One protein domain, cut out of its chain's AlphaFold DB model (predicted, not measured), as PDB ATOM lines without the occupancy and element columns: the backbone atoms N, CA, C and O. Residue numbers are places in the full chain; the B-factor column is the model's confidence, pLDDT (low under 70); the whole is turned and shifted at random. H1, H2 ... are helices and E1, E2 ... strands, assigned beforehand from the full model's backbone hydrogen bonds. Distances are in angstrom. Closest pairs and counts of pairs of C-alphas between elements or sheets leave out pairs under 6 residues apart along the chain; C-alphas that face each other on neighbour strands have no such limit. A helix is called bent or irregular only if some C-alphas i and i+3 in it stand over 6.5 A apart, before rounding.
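What this domain is: This is residues 102 to 255 of the 777 residues of the protein "CCHC-type domain-containing protein" of Rhizophagus irregularis (UniProt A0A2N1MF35). Four helices, H1, H2, H3 and H6, gather at one end of the domain; a small three-stranded sheet, E2 E1 E3, comes next to H3 and H6, and the far end is made of loops with two four-residue helices, H4 and H5. The helical end is loosely joined, and the long link of residues 185 to 218 runs from the far end back to H6 near Trp 210. The printed part has 154 residues, with six named helices and three named strands in the order H1 H2 H3 E1 H4 H5 E2 E3 H6; the sheet's order is E2 E1 E3, antiparallel throughout. The class is mixed, helices and strands, with under half of the residues in named elements. The whole is compact, with a radius of gyration of the C-alphas of 16.4 A and spans of 44 by 31 by 27 A.

Where its parts are: H1, residues 102 to 114, begins with C-alpha 102 at (176.899, 177.031, 155.360) and is 18.7 A long. H2, residues 129 to 140, is 16.4 A long, and H3, residues 143 to 154, 15.1 A. E1, residues 158 to 165, is 15.6 A long and bends by 85 degrees at residue 162. H4 is residues 173 to 176 and H5 residues 181 to 184. E2, residues 219 to 222, has C-alpha 219 at (175.869, 175.054, 134.544). E3, residues 236 to 240, is 13.2 A long. H6, residues 244 to 254, is 15.1 A long and ends with C-alpha 254 at (170.884, 170.966, 144.355).

How they stand to each other: E1 is the inner strand. N 160 and O 220 of E1 and E2 are within hydrogen-bond range at 2.8 A; N 161 and O 237 of E1 and E3 also, at 2.8 A. H6 only grazes the sheet, with residues 246 to 250, its closest C-alphas to E2 being those of Trp 250 and Arg 220, 7.5 A apart. H3 only grazes it too, with residues 152 to 154. H2 touches H6 with residues 130 to 134 alone, at a steep tilt of 39 degrees, the same way; the closest C-alphas are those of Ile 134 and Phe 244, 5.3 A. H1 and H2 only just touch, with 3 pairs of C-alphas within 8 A, the closest those of Leu 112 and Ala 133, 6.9 A. H2 and H3 are close but not clearly touching. H4 and H5 are not on the sheet. In H1, H2, H3 and H6 every O i to N i+4 pair is within hydrogen-bond range; H4 and H5 are too short for such a pair.

The domain as a whole: The C-alphas farthest apart, of Gly 143 and Gly 197, are 48.3 A apart. The printed part has no cut. The links H1 to H2, H5 to E2 and E2 to E3 are long. The mean pLDDT of the printed part is 79.2, and 25 residues are under 70, among them 122 to 128 and 190 to 197.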
ATOM      1  N   PRO A 102     176.068 175.881 154.989       79.38
ATOM      2  CA  PRO A 102     176.899 177.031 155.360       79.38
ATOM      3  C   PRO A 102     177.943 176.761 156.453       79.38
ATOM      4  O   PRO A 102     179.111 177.122 156.272       79.38
ATOM      5  N   ASP A 103     177.549 176.113 157.550       76.00
ATOM      6  CA  ASP A 103     178.451 175.827 158.674       76.00
ATOM      7  C   ASP A 103     179.528 174.814 158.278       76.00
ATOM      8  O   ASP A 103     180.715 175.018 158.551       76.00
ATOM      9  N   PHE A 104     179.139 173.765 157.550       87.81
ATOM     10  CA  PHE A 104     180.077 172.798 156.986       87.81
ATOM     11  C   PHE A 104     181.100 173.467 156.063       87.81
ATOM     12  O   PHE A 104     182.304 173.244 156.196       87.81
ATOM     13  N   LEU A 105     180.653 174.332 155.150       88.81
ATOM     14  CA  LEU A 105     181.545 175.015 154.214       88.81
ATOM     15  C   LEU A 105     182.537 175.944 154.925       88.81
ATOM     16  O   LEU A 105     183.687 176.055 154.492       88.81
ATOM     17  N   ALA A 106     182.133 176.575 156.032       84.56
ATOM     18  CA  ALA A 106     183.038 177.362 156.866       84.56
ATOM     19  C   ALA A 106     184.127 176.483 157.507       84.56
ATOM     20  O   ALA A 106     185.308 176.847 157.486       84.56
ATOM     21  N   GLN A 107     183.760 175.303 158.014       85.38
ATOM     22  CA  GLN A 107     184.712 174.345 158.585       85.38
ATOM     23  C   GLN A 107     185.640 173.742 157.522       85.38
ATOM     24  O   GLN A 107     186.851 173.666 157.733       85.38
ATOM     25  N   LEU A 108     185.106 173.385 156.352       89.94
ATOM     26  CA  LEU A 108     185.881 172.889 155.215       89.94
ATOM     27  C   LEU A 108     186.915 173.917 154.750       89.94
ATOM     28  O   LEU A 108     188.054 173.563 154.446       89.94
ATOM     29  N   ARG A 109     186.545 175.200 154.725       89.50
ATOM     30  CA  ARG A 109     187.463 176.282 154.357       89.50
ATOM     31  C   ARG A 109     188.645 176.375 155.317       89.50
ATOM     32  O   ARG A 109     189.776 176.526 154.859       89.50
ATOM     33  N   LEU A 110     188.399 176.245 156.621       83.62
ATOM     34  CA  LEU A 110     189.458 176.195 157.631       83.62
ATOM     35  C   LEU A 110     190.320 174.935 157.485       83.62
ATOM     36  O   LEU A 110     191.539 175.015 157.620       83.62
ATOM     37  N   ASP A 111     189.720 173.786 157.169       85.88
ATOM     38  CA  ASP A 111     190.457 172.533 156.979       85.88
ATOM     39  C   ASP A 111     191.394 172.581 155.765       85.88
ATOM     40  O   ASP A 111     192.567 172.223 155.873       85.88
ATOM     41  N   LEU A 112     190.922 173.106 154.631       86.75
ATOM     42  CA  LEU A 112     191.753 173.299 153.438       86.75
ATOM     43  C   LEU A 112     192.905 174.280 153.697       86.75
ATOM     44  O   LEU A 112     194.038 174.005 153.301       86.75
ATOM     45  N   GLN A 113     192.651 175.368 154.435       84.62
ATOM     46  CA  GLN A 113     193.696 176.310 154.855       84.62
ATOM     47  C   GLN A 113     194.745 175.648 155.753       84.62
ATOM     48  O   GLN A 113     195.940 175.849 155.537       84.62
ATOM     49  N   ARG A 114     194.323 174.822 156.720       78.38
ATOM     50  CA  ARG A 114     195.245 174.060 157.582       78.38
ATOM     51  C   ARG A 114     196.108 173.084 156.787       78.38
ATOM     52  O   ARG A 114     197.282 172.922 157.102       78.38
ATOM     53  N   ARG A 115     195.548 172.469 155.744       81.06
ATOM     54  CA  ARG A 115     196.264 171.543 154.850       81.06
ATOM     55  C   ARG A 115     197.161 172.243 153.826       81.06
ATOM     56  O   ARG A 115     197.875 171.559 153.102       81.06
ATOM     57  N   GLY A 116     197.121 173.576 153.738       81.69
ATOM     58  CA  GLY A 116     197.835 174.330 152.706       81.69
ATOM     59  C   GLY A 116     197.315 174.062 151.289       81.69
ATOM     60  O   GLY A 116     198.053 174.253 150.326       81.69
ATOM     61  N   ILE A 117     196.068 173.598 151.156       83.00
ATOM     62  CA  ILE A 117     195.442 173.313 149.864       83.00
ATOM     63  C   ILE A 117     194.723 174.575 149.400       83.00
ATOM     64  O   ILE A 117     193.737 174.995 150.009       83.00
ATOM     65  N   ASP A 118     195.198 175.167 148.305       82.81
ATOM     66  CA  ASP A 118     194.526 176.295 147.666       82.81
ATOM     67  C   ASP A 118     193.546 175.806 146.576       82.81
ATOM     68  O   ASP A 118     193.976 175.343 145.513       82.81
ATOM     69  N   PRO A 119     192.218 175.932 146.779       81.81
ATOM     70  CA  PRO A 119     191.219 175.587 145.767       81.81
ATOM     71  C   PRO A 119     191.221 176.547 144.561       81.81
ATOM     72  O   PRO A 119     190.507 176.318 143.584       81.81
ATOM     73  N   ALA A 120     191.989 177.636 144.587       76.62
ATOM     74  CA  ALA A 120     192.210 178.507 143.438       76.62
ATOM     75  C   ALA A 120     193.469 178.139 142.634       76.62
ATOM     76  O   ALA A 120     193.629 178.673 141.531       76.62
ATOM     77  N   ASP A 121     194.302 177.209 143.104       74.38
ATOM     78  CA  ASP A 121     195.570 176.890 142.452       74.38
ATOM     79  C   ASP A 121     195.376 176.234 141.070       74.38
ATOM     80  O   ASP A 121     194.481 175.417 140.837       74.38
ATOM     81  N   ASN A 122     196.227 176.657 140.140       64.56
ATOM     82  CA  ASN A 122     196.285 176.278 138.729       64.56
ATOM     83  C   ASN A 122     197.700 175.834 138.309       64.56
ATOM     84  O   ASN A 122     197.921 175.571 137.124       64.56
ATOM     85  N   VAL A 123     198.680 175.833 139.221       49.53
ATOM     86  CA  VAL A 123     200.087 175.580 138.893       49.53
ATOM     87  C   VAL A 123     200.280 174.101 138.520       49.53
ATOM     88  O   VAL A 123     199.755 173.197 139.161       49.53
ATOM     89  N   GLY A 124     200.959 173.871 137.392       40.75
ATOM     90  CA  GLY A 124     200.891 172.632 136.615       40.75
ATOM     91  C   GLY A 124     201.488 171.383 137.276       40.75
ATOM     92  O   GLY A 124     202.640 171.380 137.700       40.75
ATOM     93  N   GLY A 125     200.703 170.301 137.241       52.66
ATOM     94  CA  GLY A 125     201.060 168.943 137.665       52.66
ATOM     95  C   GLY A 125     199.897 168.271 138.415       52.66
ATOM     96  O   GLY A 125     199.394 168.865 139.364       52.66
ATOM     97  N   PRO A 126     199.431 167.066 138.024       55.25
ATOM     98  CA  PRO A 126     198.407 166.348 138.783       55.25
ATOM     99  C   PRO A 126     198.948 165.790 140.114       55.25
ATOM    100  O   PRO A 126     200.044 165.220 140.112       55.25
ATOM    101  N   PRO A 127     198.173 165.858 141.215       55.00
ATOM    102  CA  PRO A 127     196.891 166.555 141.352       55.00
ATOM    103  C   PRO A 127     197.082 168.036 141.721       55.00
ATOM    104  O   PRO A 127     197.804 168.350 142.672       55.00
ATOM    105  N   THR A 128     196.389 168.935 141.012       69.62
ATOM    106  CA  THR A 128     196.389 170.382 141.311       69.62
ATOM    107  C   THR A 128     195.705 170.675 142.653       69.62
ATOM    108  O   THR A 128     194.929 169.853 143.143       69.62
ATOM    109  N   GLY A 129     195.929 171.856 143.256       72.81
ATOM    110  CA  GLY A 129     195.271 172.244 144.520       72.81
ATOM    111  C   GLY A 129     193.737 172.129 144.481       72.81
ATOM    112  O   GLY A 129     193.104 171.787 145.479       72.81
ATOM    113  N   ARG A 130     193.130 172.272 143.297       75.81
ATOM    114  CA  ARG A 130     191.700 172.015 143.052       75.81
ATOM    115  C   ARG A 130     191.302 170.548 143.108       75.81
ATOM    116  O   ARG A 130     190.278 170.235 143.713       75.81
ATOM    117  N   ASP A 131     192.092 169.671 142.498       78.75
ATOM    118  CA  ASP A 131     191.849 168.223 142.511       78.75
ATOM    119  C   ASP A 131     191.998 167.673 143.937       78.75
ATOM    120  O   ASP A 131     191.242 166.810 144.383       78.75
ATOM    121  N   GLN A 132     192.940 168.233 144.699       83.25
ATOM    122  CA  GLN A 132     193.091 167.926 146.117       83.25
ATOM    123  C   GLN A 132     191.897 168.451 146.924       83.25
ATOM    124  O   GLN A 132     191.347 167.715 147.741       83.25
ATOM    125  N   ALA A 133     191.438 169.679 146.667       86.88
ATOM    126  CA  ALA A 133     190.301 170.267 147.373       86.88
ATOM    127  C   ALA A 133     188.988 169.506 147.133       86.88
ATOM    128  O   ALA A 133     188.237 169.286 148.083       86.88
ATOM    129  N   ILE A 134     188.713 169.060 145.899       87.50
ATOM    130  CA  ILE A 134     187.516 168.251 145.608       87.50
ATOM    131  C   ILE A 134     187.623 166.850 146.227       87.50
ATOM    132  O   ILE A 134     186.632 166.326 146.737       87.50
ATOM    133  N   GLY A 135     188.830 166.274 146.279       87.69
ATOM    134  CA  GLY A 135     189.096 165.029 146.998       87.69
ATOM    135  C   GLY A 135     188.858 165.154 148.505       87.69
ATOM    136  O   GLY A 135     188.241 164.274 149.105       87.69
ATOM    137  N   VAL A 136     189.281 166.268 149.116       88.31
ATOM    138  CA  VAL A 136     189.005 166.577 150.529       88.31
ATOM    139  C   VAL A 136     187.511 166.801 150.756       88.31
ATOM    140  O   VAL A 136     186.973 166.218 151.690       88.31
ATOM    141  N   LEU A 137     186.829 167.561 149.892       91.12
ATOM    142  CA  LEU A 137     185.373 167.765 149.943       91.12
ATOM    143  C   LEU A 137     184.626 166.427 149.936       91.12
ATOM    144  O   LEU A 137     183.814 166.180 150.822       91.12
ATOM    145  N   ARG A 138     184.958 165.528 149.000       90.31
ATOM    146  CA  ARG A 138     184.409 164.166 148.967       90.31
ATOM    147  C   ARG A 138     184.748 163.384 150.240       90.31
ATOM    148  O   ARG A 138     183.897 162.684 150.776       90.31
ATOM    149  N   GLY A 139     185.980 163.511 150.737       87.81
ATOM    150  CA  GLY A 139     186.453 162.864 151.965       87.81
ATOM    151  C   GLY A 139     185.702 163.287 153.232       87.81
ATOM    152  O   GLY A 139     185.606 162.481 154.161       87.81
ATOM    153  N   CYS A 140     185.127 164.493 153.237       89.69
ATOM    154  CA  CYS A 140     184.278 165.013 154.309       89.69
ATOM    155  C   CYS A 140     182.869 164.404 154.299       89.69
ATOM    156  O   CYS A 140     182.236 164.298 155.349       89.69
ATOM    157  N   MET A 141     182.380 163.972 153.132       88.50
ATOM    158  CA  MET A 141     181.030 163.427 152.998       88.50
ATOM    159  C   MET A 141     180.914 162.063 153.689       88.50
ATOM    160  O   MET A 141     181.819 161.219 153.618       88.50
ATOM    161  N   ARG A 142     179.787 161.821 154.362       82.31
ATOM    162  CA  ARG A 142     179.496 160.553 155.044       82.31
ATOM    163  C   ARG A 142     178.132 160.001 154.650       82.31
ATOM    164  O   ARG A 142     177.241 160.735 154.235       82.31
ATOM    165  N   GLY A 143     178.009 158.675 154.747       74.62
ATOM    166  CA  GLY A 143     176.765 157.948 154.501       74.62
ATOM    167  C   GLY A 143     176.059 158.384 153.216       74.62
ATOM    168  O   GLY A 143     176.630 158.340 152.129       74.62
ATOM    169  N   ARG A 144     174.820 158.853 153.370       61.19
ATOM    170  CA  ARG A 144     173.923 159.226 152.264       61.19
ATOM    171  C   ARG A 144     174.421 160.441 151.480       61.19
ATOM    172  O   ARG A 144     174.167 160.544 150.284       61.19
ATOM    173  N   THR A 145     175.138 161.351 152.134       77.00
ATOM    174  CA  THR A 145     175.692 162.541 151.480       77.00
ATOM    175  C   THR A 145     176.833 162.176 150.539       77.00
ATOM    176  O   THR A 145     176.967 162.771 149.472       77.00
ATOM    177  N   LEU A 146     177.618 161.155 150.894       83.81
ATOM    178  CA  LEU A 146     178.665 160.628 150.020       83.81
ATOM    179  C   LEU A 146     178.072 159.948 148.780       83.81
ATOM    180  O   LEU A 146     178.569 160.185 147.685       83.81
ATOM    181  N   GLU A 147     176.999 159.166 148.938       77.00
ATOM    182  CA  GLU A 147     176.290 158.532 147.813       77.00
ATOM    183  C   GLU A 147     175.769 159.579 146.817       77.00
ATOM    184  O   GLU A 147     176.053 159.487 145.626       77.00
ATOM    185  N   TRP A 148     175.089 160.624 147.306       84.19
ATOM    186  CA  TRP A 148     174.626 161.727 146.454       84.19
ATOM    187  C   TRP A 148     175.784 162.447 145.762       84.19
ATOM    188  O   TRP A 148     175.713 162.721 144.567       84.19
ATOM    189  N   PHE A 149     176.861 162.740 146.496       87.00
ATOM    190  CA  PHE A 149     178.020 163.426 145.929       87.00
ATOM    191  C   PHE A 149     178.661 162.589 144.818       87.00
ATOM    192  O   PHE A 149     179.065 163.122 143.785       87.00
ATOM    193  N   ASP A 150     178.725 161.273 145.003       84.75
ATOM    194  CA  ASP A 150     179.239 160.380 143.980       84.75
ATOM    195  C   ASP A 150     178.338 160.338 142.745       84.75
ATOM    196  O   ASP A 150     178.834 160.544 141.635       84.75
ATOM    197  N   ASP A 151     177.032 160.165 142.915       78.62
ATOM    198  CA  ASP A 151     176.083 160.081 141.801       78.62
ATOM    199  C   ASP A 151     175.974 161.390 141.000       78.62
ATOM    200  O   ASP A 151     175.896 161.366 139.767       78.62
ATOM    201  N   GLU A 152     176.003 162.538 141.674       80.19
ATOM    202  CA  GLU A 152     175.799 163.842 141.038       80.19
ATOM    203  C   GLU A 152     177.094 164.493 140.547       80.19
ATOM    204  O   GLU A 152     177.071 165.229 139.561       80.19
ATOM    205  N   ILE A 153     178.229 164.235 141.204       87.25
ATOM    206  CA  ILE A 153     179.497 164.913 140.909       87.25
ATOM    207  C   ILE A 153     180.550 163.900 140.460       87.25
ATOM    208  O   ILE A 153     181.053 164.016 139.346       87.25
ATOM    209  N   THR A 154     180.875 162.884 141.263       86.62
ATOM    210  CA  THR A 154     182.002 161.976 140.954       86.62
ATOM    211  C   THR A 154     181.771 161.122 139.698       86.62
ATOM    212  O   THR A 154     182.710 160.884 138.938       86.62
ATOM    213  N   THR A 155     180.546 160.650 139.442       80.56
ATOM    214  CA  THR A 155     180.231 159.841 138.246       80.56
ATOM    215  C   THR A 155     180.157 160.666 136.961       80.56
ATOM    216  O   THR A 155     180.083 160.097 135.864       80.56
ATOM    217  N   LYS A 156     180.143 161.998 137.074       86.75
ATOM    218  CA  LYS A 156     180.037 162.919 135.949       86.75
ATOM    219  C   LYS A 156     181.428 163.380 135.541       86.75
ATOM    220  O   LYS A 156     182.211 163.848 136.360       86.75
ATOM    221  N   GLN A 157     181.750 163.240 134.261       83.31
ATOM    222  CA  GLN A 157     183.098 163.547 133.774       83.31
ATOM    223  C   GLN A 157     183.306 165.033 133.480       83.31
ATOM    224  O   GLN A 157     184.425 165.525 133.602       83.31
ATOM    225  N   ASN A 158     182.253 165.744 133.073       91.25
ATOM    226  CA  ASN A 158     182.350 167.065 132.460       91.25
ATOM    227  C   ASN A 158     181.308 168.033 133.030       91.25
ATOM    228  O   ASN A 158     180.372 167.636 133.725       91.25
ATOM    229  N   TRP A 159     181.458 169.314 132.708       92.00
ATOM    230  CA  TRP A 159     180.521 170.365 133.098       92.00
ATOM    231  C   TRP A 159     179.859 170.978 131.865       92.00
ATOM    232  O   TRP A 159     180.536 171.501 130.984       92.00
ATOM    233  N   GLU A 160     178.537 170.917 131.794       91.38
ATOM    234  CA  GLU A 160     177.728 171.432 130.692       91.38
ATOM    235  C   GLU A 160     177.161 172.812 131.033       91.38
ATOM    236  O   GLU A 160     176.699 173.041 132.146       91.38
ATOM    237  N   LEU A 161     177.174 173.722 130.064       89.12
ATOM    238  CA  LEU A 161     176.581 175.051 130.121       89.12
ATOM    239  C   LEU A 161     175.358 175.061 129.200       89.12
ATOM    240  O   LEU A 161     175.470 175.338 128.009       89.12
ATOM    241  N   VAL A 162     174.191 174.714 129.742       86.12
ATOM    242  CA  VAL A 162     172.974 174.470 128.944       86.12
ATOM    243  C   VAL A 162     172.484 175.727 128.230       86.12
ATOM    244  O   VAL A 162     171.913 175.647 127.144       86.12
ATOM    245  N   ASN A 163     172.730 176.895 128.820       82.88
ATOM    246  CA  ASN A 163     172.298 178.153 128.229       82.88
ATOM    247  C   ASN A 163     173.313 178.695 127.221       82.88
ATOM    248  O   ASN A 163     172.971 179.652 126.538       82.88
ATOM    249  N   LEU A 164     174.524 178.131 127.123       84.56
ATOM    250  CA  LEU A 164     175.587 178.588 126.225       84.56
ATOM    251  C   LEU A 164     175.747 177.621 125.051       84.56
ATOM    252  O   LEU A 164     176.030 176.441 125.258       84.56
ATOM    253  N   THR A 165     175.644 178.123 123.825       84.19
ATOM    254  CA  THR A 165     175.877 177.300 122.634       84.19
ATOM    255  C   THR A 165     177.331 177.365 122.176       84.19
ATOM    256  O   THR A 165     178.083 178.305 122.456       84.19
ATOM    257  N   ASP A 166     177.749 176.361 121.418       81.62
ATOM    258  CA  ASP A 166     179.052 176.317 120.774       81.62
ATOM    259  C   ASP A 166     179.150 177.207 119.520       81.62
ATOM    260  O   ASP A 166     180.145 177.121 118.812       81.62
ATOM    261  N   GLY A 167     178.176 178.084 119.250       78.44
ATOM    262  CA  GLY A 167     178.143 178.999 118.099       78.44
ATOM    263  C   GLY A 167     178.675 180.413 118.371       78.44
ATOM    264  O   GLY A 167     178.482 181.313 117.563       78.44
ATOM    265  N   THR A 168     179.340 180.646 119.507       75.38
ATOM    266  CA  THR A 168     179.708 182.001 119.991       75.38
ATOM    267  C   THR A 168     180.783 182.746 119.181       75.38
ATOM    268  O   THR A 168     181.114 183.890 119.507       75.38
ATOM    269  N   GLY A 169     181.416 182.128 118.177       74.88
ATOM    270  CA  GLY A 169     182.526 182.757 117.448       74.88
ATOM    271  C   GLY A 169     183.828 182.897 118.256       74.88
ATOM    272  O   GLY A 169     184.751 183.573 117.802       74.88
ATOM    273  N   GLN A 170     183.915 182.327 119.466       76.88
ATOM    274  CA  GLN A 170     185.073 182.424 120.367       76.88
ATOM    275  C   GLN A 170     185.742 181.076 120.625       76.88
ATOM    276  O   GLN A 170     185.063 180.095 120.865       76.88
ATOM    277  N   ALA A 171     187.075 181.052 120.683       71.81
ATOM    278  CA  ALA A 171     187.840 179.812 120.855       71.81
ATOM    279  C   ALA A 171     187.895 179.275 122.302       71.81
ATOM    280  O   ALA A 171     188.237 178.114 122.513       71.81
ATOM    281  N   ASN A 172     187.617 180.100 123.321       77.75
ATOM    282  CA  ASN A 172     187.624 179.667 124.723       77.75
ATOM    283  C   ASN A 172     186.633 180.462 125.594       77.75
ATOM    284  O   ASN A 172     186.217 181.564 125.243       77.75
ATOM    285  N   LEU A 173     186.276 179.907 126.759       78.19
ATOM    286  CA  LEU A 173     185.311 180.524 127.681       78.19
ATOM    287  C   LEU A 173     185.793 181.843 128.295       78.19
ATOM    288  O   LEU A 173     184.970 182.679 128.658       78.19
ATOM    289  N   VAL A 174     187.107 182.050 128.408       77.62
ATOM    290  CA  VAL A 174     187.670 183.310 128.919       77.62
ATOM    291  C   VAL A 174     187.314 184.463 127.984       77.62
ATOM    292  O   VAL A 174     186.957 185.535 128.455       77.62
ATOM    293  N   ALA A 175     187.341 184.228 126.671       74.81
ATOM    294  CA  ALA A 175     186.971 185.219 125.664       74.81
ATOM    295  C   ALA A 175     185.459 185.498 125.600       74.81
ATOM    296  O   ALA A 175     185.062 186.554 125.102       74.81
ATOM    297  N   VAL A 176     184.627 184.565 126.080       76.06
ATOM    298  CA  VAL A 176     183.167 184.728 126.186       76.06
ATOM    299  C   VAL A 176     182.792 185.478 127.469       76.06
ATOM    300  O   VAL A 176     181.875 186.297 127.467       76.06
ATOM    301  N   ASN A 177     183.512 185.236 128.568       77.19
ATOM    302  CA  ASN A 177     183.213 185.831 129.864       77.19
ATOM    303  C   ASN A 177     183.458 187.354 129.869       77.19
ATOM    304  O   ASN A 177     184.575 187.805 129.629       77.19
ATOM    305  N   GLY A 178     182.432 188.149 130.191       70.69
ATOM    306  CA  GLY A 178     182.549 189.612 130.273       70.69
ATOM    307  C   GLY A 178     182.261 190.356 128.964       70.69
ATOM    308  O   GLY A 178     182.536 191.553 128.875       70.69
ATOM    309  N   ARG A 179     181.688 189.676 127.964       75.06
ATOM    310  CA  ARG A 179     181.180 190.308 126.739       75.06
ATOM    311  C   ARG A 179     179.777 190.867 126.907       75.06
ATOM    312  O   ARG A 179     179.032 190.459 127.799       75.06
ATOM    313  N   THR A 180     179.409 191.805 126.037       74.12
ATOM    314  CA  THR A 180     178.035 192.313 126.017       74.12
ATOM    315  C   THR A 180     177.077 191.304 125.384       74.12
ATOM    316  O   THR A 180     177.484 190.508 124.536       74.12
ATOM    317  N   ALA A 181     175.793 191.365 125.742       71.88
ATOM    318  CA  ALA A 181     174.744 190.533 125.145       71.88
ATOM    319  C   ALA A 181     174.769 190.582 123.600       71.88
ATOM    320  O   ALA A 181     174.630 189.558 122.936       71.88
ATOM    321  N   LEU A 182     175.064 191.753 123.020       73.50
ATOM    322  CA  LEU A 182     175.174 191.941 121.569       73.50
ATOM    323  C   LEU A 182     176.425 191.286 120.956       73.50
ATOM    324  O   LEU A 182     176.396 190.872 119.803       73.50
ATOM    325  N   GLN A 183     177.518 191.176 121.716       71.56
ATOM    326  CA  GLN A 183     178.764 190.536 121.276       71.56
ATOM    327  C   GLN A 183     178.750 189.008 121.407       71.56
ATOM    328  O   GLN A 183     179.556 188.348 120.753       71.56
ATOM    329  N   ILE A 184     177.902 188.461 122.282       71.88
ATOM    330  CA  ILE A 184     177.667 187.014 122.409       71.88
ATOM    331  C   ILE A 184     176.744 186.529 121.280       71.88
ATOM    332  O   ILE A 184     176.908 185.412 120.795       71.88
ATOM    333  N   GLY A 185     175.844 187.399 120.812       66.25
ATOM    334  CA  GLY A 185     174.891 187.108 119.744       66.25
ATOM    335  C   GLY A 185     173.659 186.354 120.250       66.25
ATOM    336  O   GLY A 185     173.685 185.749 121.321       66.25
ATOM    337  N   ALA A 186     172.576 186.392 119.466       59.81
ATOM    338  CA  ALA A 186     171.323 185.699 119.784       59.81
ATOM    339  C   ALA A 186     171.502 184.174 119.879       59.81
ATOM    340  O   ALA A 186     170.832 183.530 120.677       59.81
ATOM    341  N   ASP A 187     172.453 183.628 119.119       60.31
ATOM    342  CA  ASP A 187     172.732 182.196 119.097       60.31
ATOM    343  C   ASP A 187     173.650 181.758 120.242       60.31
ATOM    344  O   ASP A 187     173.715 180.573 120.526       60.31
ATOM    345  N   GLY A 188     174.382 182.671 120.893       67.25
ATOM    346  CA  GLY A 188     175.484 182.319 121.792       67.25
ATOM    347  C   GLY A 188     175.067 181.985 123.225       67.25
ATOM    348  O   GLY A 188     175.646 181.077 123.814       67.25
ATOM    349  N   LEU A 189     174.083 182.693 123.792       71.81
ATOM    350  CA  LEU A 189     173.576 182.452 125.147       71.81
ATOM    351  C   LEU A 189     172.062 182.710 125.219       71.81
ATOM    352  O   LEU A 189     171.629 183.851 125.059       71.81
ATOM    353  N   ASN A 190     171.266 181.687 125.539       66.00
ATOM    354  CA  ASN A 190     169.798 181.763 125.561       66.00
ATOM    355  C   ASN A 190     169.261 182.848 126.513       66.00
ATOM    356  O   ASN A 190     168.234 183.456 126.244       66.00
ATOM    357  N   GLU A 191     169.972 183.136 127.605       64.00
ATOM    358  CA  GLU A 191     169.578 184.133 128.613       64.00
ATOM    359  C   GLU A 191     170.032 185.570 128.265       64.00
ATOM    360  O   GLU A 191     169.622 186.534 128.912       64.00
ATOM    361  N   ALA A 192     170.856 185.744 127.220       59.66
ATOM    362  CA  ALA A 192     171.171 187.063 126.661       59.66
ATOM    363  C   ALA A 192     170.017 187.622 125.804       59.66
ATOM    364  O   ALA A 192     169.958 188.834 125.570       59.66
ATOM    365  N   LEU A 193     169.076 186.770 125.368       56.72
ATOM    366  CA  LEU A 193     167.845 187.190 124.700       56.72
ATOM    367  C   LEU A 193     166.965 187.993 125.671       56.72
ATOM    368  O   LEU A 193     166.462 187.473 126.661       56.72
ATOM    369  N   GLY A 194     166.778 189.282 125.372       59.16
ATOM    370  CA  GLY A 194     165.974 190.210 126.180       59.16
ATOM    371  C   GLY A 194     166.783 191.150 127.082       59.16
ATOM    372  O   GLY A 194     166.212 192.086 127.639       59.16
ATOM    373  N   GLN A 195     168.104 190.969 127.187       66.25
ATOM    374  CA  GLN A 195     168.998 191.924 127.851       66.25
ATOM    375  C   GLN A 195     169.371 193.080 126.900       66.25
ATOM    376  O   GLN A 195     169.464 192.879 125.685       66.25
ATOM    377  N   PRO A 196     169.615 194.306 127.405       64.44
ATOM    378  CA  PRO A 196     170.033 195.413 126.556       64.44
ATOM    379  C   PRO A 196     171.411 195.119 125.946       64.44
ATOM    380  O   PRO A 196     172.290 194.570 126.602       64.44
ATOM    381  N   GLY A 197     171.626 195.490 124.680       66.69
ATOM    382  CA  GLY A 197     172.804 195.058 123.909       66.69
ATOM    383  C   GLY A 197     174.173 195.464 124.482       66.69
ATOM    384  O   GLY A 197     175.197 194.886 124.114       66.69
ATOM    385  N   ASN A 198     174.207 196.430 125.401       76.81
ATOM    386  CA  ASN A 198     175.392 196.868 126.141       76.81
ATOM    387  C   ASN A 198     175.569 196.178 127.510       76.81
ATOM    388  O   ASN A 198     176.604 196.383 128.144       76.81
ATOM    389  N   ALA A 199     174.603 195.382 127.978       69.06
ATOM    390  CA  ALA A 199     174.711 194.641 129.229       69.06
ATOM    391  C   ALA A 199     175.837 193.615 129.128       69.06
ATOM    392  O   ALA A 199     175.825 192.759 128.245       69.06
ATOM    393  N   ILE A 200     176.804 193.707 130.037       71.44
ATOM    394  CA  ILE A 200     177.875 192.723 130.172       71.44
ATOM    395  C   ILE A 200     177.288 191.472 130.821       71.44
ATOM    396  O   ILE A 200     176.848 191.521 131.970       71.44
ATOM    397  N   VAL A 201     177.320 190.352 130.104       69.00
ATOM    398  CA  VAL A 201     176.878 189.059 130.619       69.00
ATOM    399  C   VAL A 201     178.103 188.289 131.090       69.00
ATOM    400  O   VAL A 201     179.003 187.946 130.317       69.00
ATOM    401  N   LYS A 202     178.167 188.039 132.397       74.75
ATOM    402  CA  LYS A 202     179.166 187.134 132.961       74.75
ATOM    403  C   LYS A 202     178.609 185.717 132.940       74.75
ATOM    404  O   LYS A 202     177.483 185.498 133.373       74.75
ATOM    405  N   LEU A 203     179.422 184.754 132.505       75.38
ATOM    406  CA  LEU A 203     179.046 183.333 132.553       75.38
ATOM    407  C   LEU A 203     178.935 182.820 133.996       75.38
ATOM    408  O   LEU A 203     178.221 181.858 134.258       75.38
ATOM    409  N   ARG A 204     179.639 183.487 134.922       76.44
ATOM    410  CA  ARG A 204     179.534 183.289 136.368       76.44
ATOM    411  C   ARG A 204     179.542 184.628 137.101       76.44
ATOM    412  O   ARG A 204     180.348 185.501 136.771       76.44
ATOM    413  N   ALA A 205     178.682 184.803 138.103       61.16
ATOM    414  CA  ALA A 205     178.558 186.096 138.788       61.16
ATOM    415  C   ALA A 205     179.758 186.423 139.703       61.16
ATOM    416  O   ALA A 205     180.117 187.592 139.854       61.16
ATOM    417  N   VAL A 206     180.408 185.398 140.269       68.00
ATOM    418  CA  VAL A 206     181.498 185.533 141.250       68.00
ATOM    419  C   VAL A 206     182.738 184.762 140.787       68.00
ATOM    420  O   VAL A 206     182.637 183.685 140.202       68.00
ATOM    421  N   GLU A 207     183.923 185.333 141.019       63.62
ATOM    422  CA  GLU A 207     185.206 184.789 140.543       63.62
ATOM    423  C   GLU A 207     185.935 183.897 141.561       63.62
ATOM    424  O   GLU A 207     186.903 183.231 141.198       63.62
ATOM    425  N   GLY A 208     185.479 183.862 142.816       74.25
ATOM    426  CA  GLY A 208     186.085 183.059 143.878       74.25
ATOM    427  C   GLY A 208     185.637 181.588 143.853       74.25
ATOM    428  O   GLY A 208     184.467 181.322 143.586       74.25
ATOM    429  N   PRO A 209     186.514 180.632 144.221       78.19
ATOM    430  CA  PRO A 209     186.236 179.192 144.135       78.19
ATOM    431  C   PRO A 209     185.164 178.683 145.116       78.19
ATOM    432  O   PRO A 209     184.817 177.512 145.071       78.19
ATOM    433  N   TRP A 210     184.652 179.528 146.014       84.69
ATOM    434  CA  TRP A 210     183.644 179.166 147.021       84.69
ATOM    435  C   TRP A 210     182.236 179.647 146.681       84.69
ATOM    436  O   TRP A 210     181.258 179.127 147.221       84.69
ATOM    437  N   ASP A 211     182.134 180.644 145.807       83.00
ATOM    438  CA  ASP A 211     180.915 181.430 145.615       83.00
ATOM    439  C   ASP A 211     180.548 181.557 144.138       83.00
ATOM    440  O   ASP A 211     179.754 182.422 143.781       83.00
ATOM    441  N   GLU A 212     181.122 180.702 143.282       86.12
ATOM    442  CA  GLU A 212     180.746 180.623 141.872       86.12
ATOM    443  C   GLU A 212     179.222 180.523 141.742       86.12
ATOM    444  O   GLU A 212     178.579 179.802 142.497       86.12
ATOM    445  N   ASP A 213     178.647 181.254 140.787       84.44
ATOM    446  CA  ASP A 213     177.216 181.211 140.496       84.44
ATOM    447  C   ASP A 213     177.021 180.963 139.008       84.44
ATOM    448  O   ASP A 213     177.307 181.841 138.192       84.44
ATOM    449  N   TRP A 214     176.567 179.756 138.675       86.00
ATOM    450  CA  TRP A 214     176.452 179.262 137.305       86.00
ATOM    451  C   TRP A 214     175.029 179.311 136.744       86.00
ATOM    452  O   TRP A 214     174.791 178.767 135.664       86.00
ATOM    453  N   ARG A 215     174.092 179.980 137.434       82.75
ATOM    454  CA  ARG A 215     172.687 180.084 136.999       82.75
ATOM    455  C   ARG A 215     172.549 180.609 135.568       82.75
ATOM    456  O   ARG A 215     171.890 179.964 134.765       82.75
ATOM    457  N   ILE A 216     173.262 181.692 135.241       77.81
ATOM    458  CA  ILE A 216     173.180 182.374 133.934       77.81
ATOM    459  C   ILE A 216     173.588 181.454 132.770       77.81
ATOM    460  O   ILE A 216     173.019 181.465 131.681       77.81
ATOM    461  N   ALA A 217     174.621 180.640 132.980       79.81
ATOM    462  CA  ALA A 217     175.111 179.730 131.951       79.81
ATOM    463  C   ALA A 217     174.387 178.370 131.961       79.81
ATOM    464  O   ALA A 217     174.671 177.530 131.106       79.81
ATOM    465  N   GLY A 218     173.466 178.134 132.904       83.38
ATOM    466  CA  GLY A 218     172.804 176.843 133.085       83.38
ATOM    467  C   GLY A 218     173.797 175.724 133.401       83.38
ATOM    468  O   GLY A 218     173.706 174.645 132.819       83.38
ATOM    469  N   GLY A 219     174.800 176.006 134.238       88.19
ATOM    470  CA  GLY A 219     175.869 175.054 134.544       88.19
ATOM    471  C   GLY A 219     175.349 173.787 135.227       88.19
ATOM    472  O   GLY A 219     174.581 173.896 136.176       88.19
ATOM    473  N   ARG A 220     175.773 172.601 134.777       89.75
ATOM    474  CA  ARG A 220     175.456 171.317 135.424       89.75
ATOM    475  C   ARG A 220     176.510 170.227 135.174       89.75
ATOM    476  O   ARG A 220     177.134 170.223 134.111       89.75
ATOM    477  N   PRO A 221     176.673 169.255 136.086       92.19
ATOM    478  CA  PRO A 221     177.430 168.032 135.830       92.19
ATOM    479  C   PRO A 221     176.861 167.231 134.647       92.19
ATOM    480  O   PRO A 221     175.646 167.066 134.517       92.19
ATOM    481  N   SER A 222     177.725 166.707 133.775       89.12
ATOM    482  CA  SER A 222     177.317 165.998 132.560       89.12
ATOM    483  C   SER A 222     178.342 164.952 132.107       89.12
ATOM    484  O   SER A 222     179.529 165.028 132.413       89.12
ATOM    485  N   ASN A 223     177.867 163.964 131.347       90.56
ATOM    486  CA  ASN A 223     178.696 162.950 130.678       90.56
ATOM    487  C   ASN A 223     178.771 163.161 129.160       90.56
ATOM    488  O   ASN A 223     179.259 162.296 128.434       90.56
ATOM    489  N   LEU A 224     178.272 164.296 128.669       88.00
ATOM    490  CA  LEU A 224     178.427 164.678 127.270       88.00
ATOM    491  C   LEU A 224     179.907 164.890 126.928       88.00
ATOM    492  O   LEU A 224     180.723 165.213 127.793       88.00
ATOM    493  N   ALA A 225     180.253 164.681 125.658       88.62
ATOM    494  CA  ALA A 225     181.613 164.876 125.175       88.62
ATOM    495  C   ALA A 225     182.005 166.357 125.234       88.62
ATOM    496  O   ALA A 225     181.194 167.234 124.950       88.62
ATOM    497  N   VAL A 226     183.265 166.615 125.577       89.00
ATOM    498  CA  VAL A 226     183.823 167.966 125.662       89.00
ATOM    499  C   VAL A 226     183.856 168.608 124.279       89.00
ATOM    500  O   VAL A 226     184.392 168.027 123.335       89.00
ATOM    501  N   ASN A 227     183.352 169.832 124.179       88.12
ATOM    502  CA  ASN A 227     183.447 170.672 122.992       88.12
ATOM    503  C   ASN A 227     183.929 172.078 123.378       88.12
ATOM    504  O   ASN A 227     183.709 172.587 124.477       88.12
ATOM    505  N   ALA A 228     184.654 172.710 122.461       80.31
ATOM    506  CA  ALA A 228     185.070 174.091 122.635       80.31
ATOM    507  C   ALA A 228     183.918 175.036 122.258       80.31
ATOM    508  O   ALA A 228     183.104 174.696 121.393       80.31
ATOM    509  N   PRO A 229     183.865 176.250 122.833       75.19
ATOM    510  CA  PRO A 229     183.076 177.307 122.219       75.19
ATOM    511  C   PRO A 229     183.565 177.522 120.772       75.19
ATOM    512  O   PRO A 229     184.744 177.322 120.467       75.19
ATOM    513  N   ASN A 230     182.648 177.877 119.873       81.12
ATOM    514  CA  ASN A 230     182.859 177.966 118.424       81.12
ATOM    515  C   ASN A 230     183.119 176.636 117.688       81.12
ATOM    516  O   ASN A 230     183.691 176.642 116.598       81.12
ATOM    517  N   ALA A 231     182.697 175.496 118.248       81.81
ATOM    518  CA  ALA A 231     182.685 174.234 117.507       81.81
ATOM    519  C   ALA A 231     181.673 174.246 116.342       81.81
ATOM    520  O   ALA A 231     181.857 173.501 115.383       81.81
ATOM    521  N   GLY A 232     180.657 175.119 116.395       76.81
ATOM    522  CA  GLY A 232     179.743 175.367 115.278       76.81
ATOM    523  C   GLY A 232     178.715 174.261 115.030       76.81
ATOM    524  O   GLY A 232     178.175 174.187 113.929       76.81
ATOM    525  N   ASN A 233     178.436 173.412 116.026       77.00
ATOM    526  CA  ASN A 233     177.459 172.327 115.903       77.00
ATOM    527  C   ASN A 233     176.054 172.732 116.384       77.00
ATOM    528  O   ASN A 233     175.124 171.934 116.270       77.00
ATOM    529  N   GLY A 234     175.888 173.937 116.938       76.62
ATOM    530  CA  GLY A 234     174.627 174.401 117.519       76.62
ATOM    531  C   GLY A 234     174.269 173.668 118.814       76.62
ATOM    532  O   GLY A 234     173.094 173.570 119.162       76.62
ATOM    533  N   THR A 235     175.265 173.108 119.508       82.88
ATOM    534  CA  THR A 235     175.074 172.306 120.730       82.88
ATOM    535  C   THR A 235     175.491 173.074 121.980       82.88
ATOM    536  O   THR A 235     176.147 174.109 121.880       82.88
ATOM    537  N   THR A 236     175.094 172.601 123.166       86.44
ATOM    538  CA  THR A 236     175.508 173.205 124.440       86.44
ATOM    539  C   THR A 236     177.019 173.072 124.631       86.44
ATOM    540  O   THR A 236     177.640 172.116 124.159       86.44
ATOM    541  N   VAL A 237     177.639 174.042 125.302       88.19
ATOM    542  CA  VAL A 237     179.078 173.993 125.590       88.19
ATOM    543  C   VAL A 237     179.339 173.083 126.787       88.19
ATOM    544  O   VAL A 237     178.761 173.260 127.855       88.19
ATOM    545  N   VAL A 238     180.264 172.146 126.633       88.94
ATOM    546  CA  VAL A 238     180.662 171.145 127.619       88.94
ATOM    547  C   VAL A 238     182.164 171.248 127.836       88.94
ATOM    548  O   VAL A 238     182.958 171.005 126.930       88.94
ATOM    549  N   VAL A 239     182.569 171.591 129.055       88.62
ATOM    550  CA  VAL A 239     183.978 171.738 129.434       88.62
ATOM    551  C   VAL A 239     184.510 170.514 130.175       88.62
ATOM    552  O   VAL A 239     183.748 169.845 130.876       88.62
ATOM    553  N   PRO A 240     185.817 170.212 130.037       86.69
ATOM    554  CA  PRO A 240     186.406 169.025 130.639       86.69
ATOM    555  C   PRO A 240     186.496 169.156 132.159       86.69
ATOM    556  O   PRO A 240     187.018 170.156 132.666       86.69
ATOM    557  N   GLY A 241     186.080 168.101 132.862       86.06
ATOM    558  CA  GLY A 241     186.193 168.003 134.314       86.06
ATOM    559  C   GLY A 241     185.176 168.852 135.078       86.06
ATOM    560  O   GLY A 241     184.608 169.815 134.562       86.06
ATOM    561  N   ILE A 242     184.999 168.511 136.353       87.94
ATOM    562  CA  ILE A 242     184.233 169.306 137.315       87.94
ATOM    563  C   ILE A 242     185.209 169.908 138.317       87.94
ATOM    564  O   ILE A 242     185.999 169.210 138.952       87.94
ATOM    565  N   ARG A 243     185.176 171.231 138.441       87.00
ATOM    566  CA  ARG A 243     186.052 171.992 139.333       87.00
ATOM    567  C   ARG A 243     185.441 172.106 140.722       87.00
ATOM    568  O   ARG A 243     184.225 172.070 140.884       87.00
ATOM    569  N   PHE A 244     186.295 172.362 141.713       88.62
ATOM    570  CA  PHE A 244     185.878 172.574 143.100       88.62
ATOM    571  C   PHE A 244     184.728 173.591 143.236       88.62
ATOM    572  O   PHE A 244     183.717 173.278 143.852       88.62
ATOM    573  N   GLY A 245     184.824 174.767 142.605       88.00
ATOM    574  CA  GLY A 245     183.768 175.784 142.695       88.00
ATOM    575  C   GLY A 245     182.433 175.369 142.070       88.00
ATOM    576  O   GLY A 245     181.379 175.662 142.632       88.00
ATOM    577  N   GLN A 246     182.468 174.592 140.986       89.25
ATOM    578  CA  GLN A 246     181.278 174.016 140.358       89.25
ATOM    579  C   GLN A 246     180.616 172.981 141.276       89.25
ATOM    580  O   GLN A 246     179.400 173.010 141.455       89.25
ATOM    581  N   ALA A 247     181.418 172.125 141.918       90.56
ATOM    582  CA  ALA A 247     180.946 171.146 142.895       90.56
ATOM    583  C   ALA A 247     180.314 171.815 144.131       90.56
ATOM    584  O   ALA A 247     179.245 171.401 144.574       90.56
ATOM    585  N   ILE A 248     180.928 172.880 144.661       91.00
ATOM    586  CA  ILE A 248     180.383 173.649 145.792       91.00
ATOM    587  C   ILE A 248     179.077 174.346 145.411       91.00
ATOM    588  O   ILE A 248     178.123 174.320 146.188       91.00
ATOM    589  N   TRP A 249     179.008 174.961 144.231       89.38
ATOM    590  CA  TRP A 249     177.771 175.585 143.767       89.38
ATOM    591  C   TRP A 249     176.659 174.547 143.589       89.38
ATOM    592  O   TRP A 249     175.548 174.780 144.065       89.38
ATOM    593  N   TRP A 250     176.960 173.386 142.993       89.75
ATOM    594  CA  TRP A 250     176.000 172.287 142.842       89.75
ATOM    595  C   TRP A 250     175.502 171.785 144.200       89.75
ATOM    596  O   TRP A 250     174.297 171.673 144.403       89.75
ATOM    597  N   LEU A 251     176.403 171.598 145.171       88.62
ATOM    598  CA  LEU A 251     176.050 171.256 146.552       88.62
ATOM    599  C   LEU A 251     175.114 172.304 147.176       88.62
ATOM    600  O   LEU A 251     174.073 171.953 147.713       88.62
ATOM    601  N   LYS A 252     175.430 173.599 147.070       86.00
ATOM    602  CA  LYS A 252     174.601 174.675 147.646       86.00
ATOM    603  C   LYS A 252     173.192 174.755 147.047       86.00
ATOM    604  O   LYS A 252     172.290 175.246 147.715       86.00
ATOM    605  N   THR A 253     173.027 174.369 145.783       79.56
ATOM    606  CA  THR A 253     171.806 174.644 145.003       79.56
ATOM    607  C   THR A 253     170.953 173.412 144.720       79.56
ATOM    608  O   THR A 253     169.758 173.564 144.489       79.56
ATOM    609  N   HIS A 254     171.543 172.215 144.741       78.88
ATOM    610  CA  HIS A 254     170.884 170.966 144.355       78.88
ATOM    611  C   HIS A 254     170.999 169.864 145.419       78.88
ATOM    612  O   HIS A 254     170.457 168.781 145.204       78.88
ATOM    613  N   PHE A 255     171.681 170.098 146.550       76.56
ATOM    614  CA  PHE A 255     171.680 169.142 147.659       76.56
ATOM    615  C   PHE A 255     170.316 169.154 148.365       76.56
ATOM    616  O   PHE A 255     169.940 170.180 148.938       76.56
TER     617      PHE A 255